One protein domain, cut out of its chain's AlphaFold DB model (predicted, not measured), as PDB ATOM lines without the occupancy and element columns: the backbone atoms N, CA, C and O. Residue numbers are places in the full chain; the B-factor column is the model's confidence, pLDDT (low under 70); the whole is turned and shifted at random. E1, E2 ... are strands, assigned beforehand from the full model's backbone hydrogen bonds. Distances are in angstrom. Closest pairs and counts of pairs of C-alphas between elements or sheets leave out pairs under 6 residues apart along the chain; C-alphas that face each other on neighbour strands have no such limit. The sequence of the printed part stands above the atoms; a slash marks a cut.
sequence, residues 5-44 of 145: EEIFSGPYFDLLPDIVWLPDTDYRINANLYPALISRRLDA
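This is residues 5 to 44 of the 145 residues of an uncharacterized protein of candidate division WOR_3 bacterium SM23_60 (UniProt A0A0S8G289). The model has little regular structure: a long arm with no named element, residues 5 to 26, leads to a small two-stranded hairpin, E1 and E2, at the other end. The tip of the hairpin's loop, residues 31 to 36, stands free. The printed part has 40 residues, with no named helix and two strands, E1 then E2, in one antiparallel sheet of order E1 - E2. Its class is all strand, though the strands hold only 6 of the 40 residues. It is extended, with a radius of gyration of the C-alphas of 14.3 A and spans of 40 by 19 by 11 A.

Glu 5 has its C-alpha at (88.956, 12.532, 14.308). E1, residues 27 to 29, begins at C-alpha (89.207, 6.647, -11.199) and is 7.0 A long from first to last C-alpha. E2, residues 38 to 40, is 7.1 A long and ends at C-alpha (88.665, 4.147, -14.981).

E1 and E2 form a hairpin, antiparallel at 149 degrees between their directions. C-alphas 27 and 40 face each other at 4.6 A. N 28 and O 39 are within hydrogen-bond range at 3.0 A.

The C-alphas of Pro 11 and Asp 43 are the two farthest apart, 40.7 A. The printed part has no cut. The link from E1 to E2, 8 residues, is short. Confidence is low, under 70, at residues 42 to 44.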
ATOM      1  N   GLU A   5      88.519  11.723  13.159       91.50
ATOM      2  CA  GLU A   5      88.956  12.532  14.308       91.50
ATOM      3  C   GLU A   5      90.332  13.184  14.086       91.50
ATOM      4  O   GLU A   5      90.690  14.130  14.779       91.50
ATOM      5  N   GLU A   6      91.127  12.672  13.141       92.19
ATOM      6  CA  GLU A   6      92.452  13.214  12.806       92.19
ATOM      7  C   GLU A   6      92.389  14.291  11.715       92.19
ATOM      8  O   GLU A   6      93.398  14.939  11.439       92.19
ATOM      9  N   ILE A   7      91.240  14.441  11.045       89.69
ATOM     10  CA  ILE A   7      91.072  15.320   9.879       89.69
ATOM     11  C   ILE A   7      90.019  16.393  10.137       89.69
ATOM     12  O   ILE A   7      90.205  17.537   9.732       89.69
ATOM     13  N   PHE A   8      88.911  16.026  10.773       90.12
ATOM     14  CA  PHE A   8      87.759  16.895  10.941       90.12
ATOM     15  C   PHE A   8      87.542  17.231  12.411       90.12
ATOM     16  O   PHE A   8      87.786  16.425  13.306       90.12
ATOM     17  N   SER A   9      87.019  18.424  12.649       89.50
ATOM     18  CA  SER A   9      86.619  18.901  13.966       89.50
ATOM     19  C   SER A   9      85.486  19.907  13.823       89.50
ATOM     20  O   SER A   9      85.275  20.455  12.743       89.50
ATOM     21  N   GLY A  10      84.778  20.173  14.914       88.38
ATOM     22  CA  GLY A  10      83.762  21.220  14.965       88.38
ATOM     23  C   GLY A  10      82.387  20.714  15.402       88.38
ATOM     24  O   GLY A  10      82.196  19.522  15.646       88.38
ATOM     25  N   PRO A  11      81.405  21.621  15.511       88.12
ATOM     26  CA  PRO A  11      80.111  21.349  16.143       88.12
ATOM     27  C   PRO A  11      79.214  20.369  15.373       88.12
ATOM     28  O   PRO A  11      78.194  19.941  15.911       88.12
ATOM     29  N   TYR A  12      79.580  20.032  14.135       87.69
ATOM     30  CA  TYR A  12      78.852  19.120  13.248       87.69
ATOM     31  C   TYR A  12      79.618  17.819  12.974       87.69
ATOM     32  O   TYR A  12      79.265  17.086  12.056       87.69
ATOM     33  N   PHE A  13      80.666  17.528  13.752       91.06
ATOM     34  CA  PHE A  13      81.503  16.340  13.575       91.06
ATOM     35  C   PHE A  13      80.693  15.033  13.553       91.06
ATOM     36  O   PHE A  13      80.954  14.154  12.735       91.06
ATOM     37  N   ASP A  14      79.660  14.938  14.392       91.88
ATOM     38  CA  ASP A  14      78.805  13.750  14.489       91.88
ATOM     39  C   ASP A  14      77.895  13.542  13.266       91.88
ATOM     40  O   ASP A  14      77.345  12.459  13.091       91.88
ATOM     41  N   LEU A  15      77.748  14.553  12.400       91.56
ATOM     42  CA  LEU A  15      77.002  14.444  11.141       91.56
ATOM     43  C   LEU A  15      77.857  13.900   9.988       91.56
ATOM     44  O   LEU A  15      77.337  13.673   8.895       91.56
ATOM     45  N   LEU A  16      79.165  13.729  10.196       91.25
ATOM     46  CA  LEU A  16      80.054  13.217   9.161       91.25
ATOM     47  C   LEU A  16      79.751  11.744   8.854       91.25
ATOM     48  O   LEU A  16      79.490  10.965   9.774       91.25
ATOM     49  N   PRO A  17      79.859  11.332   7.581       90.62
ATOM     50  CA  PRO A  17      79.744   9.927   7.218       90.62
ATOM     51  C   PRO A  17      80.857   9.096   7.872       90.62
ATOM     52  O   PRO A  17      81.975   9.572   8.079       90.62
ATOM     53  N   ASP A  18      80.573   7.819   8.134       89.94
ATOM     54  CA  ASP A  18      81.557   6.886   8.699       89.94
ATOM     55  C   ASP A  18      82.741   6.637   7.758       89.94
ATOM     56  O   ASP A  18      83.861   6.372   8.199       89.94
ATOM     57  N   ILE A  19      82.492   6.716   6.449       87.75
ATOM     58  CA  ILE A  19      83.469   6.427   5.405       87.75
ATOM     59  C   ILE A  19      83.367   7.495   4.315       87.75
ATOM     60  O   ILE A  19      82.310   7.694   3.719       87.75
ATOM     61  N   VAL A  20      84.498   8.136   4.017       86.44
ATOM     62  CA  VAL A  20      84.675   9.012   2.852       86.44
ATOM     63  C   VAL A  20      85.702   8.372   1.931       86.44
ATOM     64  O   VAL A  20      86.806   8.038   2.362       86.44
ATOM     65  N   TRP A  21      85.348   8.200   0.659       83.12
ATOM     66  CA  TRP A  21      86.263   7.707  -0.366       83.12
ATOM     67  C   TRP A  21      86.715   8.847  -1.268       83.12
ATOM     68  O   TRP A  21      85.896   9.557  -1.846       83.12
ATOM     69  N   LEU A  22      88.032   8.982  -1.398       83.62
ATOM     70  CA  LEU A  22      88.683   9.892  -2.332       83.62
ATOM     71  C   LEU A  22      89.426   9.026  -3.354       83.62
ATOM     72  O   LEU A  22      90.508   8.526  -3.035       83.62
ATOM     73  N   PRO A  23      88.824   8.745  -4.523       81.81
ATOM     74  CA  PRO A  23      89.502   7.982  -5.559       81.81
ATOM     75  C   PRO A  23      90.694   8.778  -6.100       81.81
ATOM     76  O   PRO A  23      90.693  10.010  -6.083       81.81
ATOM     77  N   ASP A  24      91.701   8.064  -6.602       85.75
ATOM     78  CA  ASP A  24      92.732   8.684  -7.434       85.75
ATOM     79  C   ASP A  24      92.080   9.320  -8.677       85.75
ATOM     80  O   ASP A  24      91.044   8.847  -9.148       85.75
ATOM     81  N   THR A  25      92.681  10.383  -9.212       81.12
ATOM     82  CA  THR A  25      92.155  11.149 -10.352       81.12
ATOM     83  C   THR A  25      91.917  10.323 -11.620       81.12
ATOM     84  O   THR A  25      91.140  10.740 -12.485       81.12
ATOM     85  N   ASP A  26      92.549   9.153 -11.734       83.94
ATOM     86  CA  ASP A  26      92.336   8.200 -12.828       83.94
ATOM     87  C   ASP A  26      91.051   7.370 -12.687       83.94
ATOM     88  O   ASP A  26      90.660   6.661 -13.625       83.94
ATOM     89  N   TYR A  27      90.372   7.451 -11.542       83.81
ATOM     90  CA  TYR A  27      89.207   6.647 -11.199       83.81
ATOM     91  C   TYR A  27      88.008   7.514 -10.827       83.81
ATOM     92  O   TYR A  27      88.126   8.594 -10.256       83.81
ATOM     93  N   ARG A  28      86.819   6.990 -11.117       81.00
ATOM     94  CA  ARG A  28      85.537   7.598 -10.748       81.00
ATOM     95  C   ARG A  28      84.685   6.624  -9.955       81.00
ATOM     96  O   ARG A  28      84.731   5.414 -10.191       81.00
ATOM     97  N   ILE A  29      83.878   7.171  -9.054       82.06
ATOM     98  CA  ILE A  29      82.841   6.429  -8.336       82.06
ATOM     99  C   ILE A  29      81.532   6.594  -9.102       82.06
ATOM    100  O   ILE A  29      81.113   7.705  -9.423       82.06
ATOM    101  N   ASN A  30      80.889   5.477  -9.411       79.25
ATOM    102  CA  ASN A  30      79.630   5.460 -10.132       79.25
ATOM    103  C   ASN A  30      78.462   5.510  -9.150       79.25
ATOM    104  O   ASN A  30      78.385   4.712  -8.222       79.25
ATOM    105  N   ALA A  31      77.515   6.418  -9.401       77.94
ATOM    106  CA  ALA A  31      76.262   6.472  -8.648       77.94
ATOM    107  C   ALA A  31      75.393   5.214  -8.860       77.94
ATOM    108  O   ALA A  31      74.553   4.896  -8.026       77.94
ATOM    109  N   ASN A  32      75.620   4.488  -9.963       78.12
ATOM    110  CA  ASN A  32      74.948   3.236 -10.296       78.12
ATOM    111  C   ASN A  32      75.928   2.058 -10.201       78.12
ATOM    112  O   ASN A  32      77.072   2.160 -10.637       78.12
ATOM    113  N   LEU A  33      75.454   0.918  -9.692       73.69
ATOM    114  CA  LEU A  33      76.275  -0.282  -9.462       73.69
ATOM    115  C   LEU A  33      76.622  -1.067 -10.739       73.69
ATOM    116  O   LEU A  33      77.508  -1.918 -10.705       73.69
ATOM    117  N   TYR A  34      75.944  -0.796 -11.856       70.31
ATOM    118  CA  TYR A  34      76.178  -1.466 -13.135       70.31
ATOM    119  C   TYR A  34      76.871  -0.519 -14.128       70.31
ATOM    120  O   TYR A  34      76.402   0.610 -14.296       70.31
ATOM    121  N   PRO A  35      77.938  -0.951 -14.827       74.00
ATOM    122  CA  PRO A  35      78.571  -2.276 -14.779       74.00
ATOM    123  C   PRO A  35      79.568  -2.466 -13.619       74.00
ATOM    124  O   PRO A  35      79.985  -3.592 -13.366       74.00
ATOM    125  N   ALA A  36      79.967  -1.392 -12.931       82.19
ATOM    126  CA  ALA A  36      80.885  -1.440 -11.794       82.19
ATOM    127  C   ALA A  36      80.728  -0.203 -10.898       82.19
ATOM    128  O   ALA A  36      80.436   0.885 -11.390       82.19
ATOM    129  N   LEU A  37      81.003  -0.351  -9.598       83.62
ATOM    130  CA  LEU A  37      81.002   0.751  -8.623       83.62
ATOM    131  C   LEU A  37      82.143   1.756  -8.859       83.62
ATOM    132  O   LEU A  37      81.968   2.952  -8.642       83.62
ATOM    133  N   ILE A  38      83.304   1.275  -9.309       84.88
ATOM    134  CA  ILE A  38      84.480   2.090  -9.632       84.88
ATOM    135  C   ILE A  38      84.904   1.744 -11.057       84.88
ATOM    136  O   ILE A  38      85.011   0.570 -11.405       84.88
ATOM    137  N   SER A  39      85.154   2.759 -11.878       82.12
ATOM    138  CA  SER A  39      85.649   2.587 -13.247       82.12
ATOM    139  C   SER A  39      86.782   3.560 -13.538       82.12
ATOM    140  O   SER A  39      86.887   4.610 -12.900       82.12
ATOM    141  N   ARG A  40      87.626   3.228 -14.519       82.25
ATOM    142  CA  ARG A  40      88.665   4.147 -14.981       82.25
ATOM    143  C   ARG A  40      88.014   5.327 -15.695       82.25
ATOM    144  O   ARG A  40      87.059   5.163 -16.453       82.25
ATOM    145  N   ARG A  41      88.541   6.524 -15.466       72.38
ATOM    146  CA  ARG A  41      88.025   7.771 -16.038       72.38
ATOM    147  C   ARG A  41      88.084   7.785 -17.568       72.38
ATOM    148  O   ARG A  41      87.132   8.212 -18.215       72.38
ATOM    149  N   LEU A  42      89.179   7.279 -18.140       66.00
ATOM    150  CA  LEU A  42      89.416   7.246 -19.591       66.00
ATOM    151  C   LEU A  42      88.412   6.366 -20.362       66.00
ATOM    152  O   LEU A  42      88.281   6.525 -21.572       66.00
ATOM    153  N   ASP A  43      87.663   5.499 -19.674       62.84
ATOM    154  CA  ASP A  43      86.720   4.560 -20.292       62.84
ATOM    155  C   ASP A  43      85.309   5.162 -20.484       62.84
ATOM    156  O   ASP A  43      84.369   4.457 -20.855       62.84
ATOM    157  N   ALA A  44      85.132   6.470 -20.244       61.12
ATOM    158  CA  ALA A  44      83.840   7.158 -20.300       61.12
ATOM    159  C   ALA A  44      83.760   8.225 -21.418       61.12
ATOM    160  O   ALA A  44      83.634   9.416 -21.127       61.12
TER     161      ALA A  44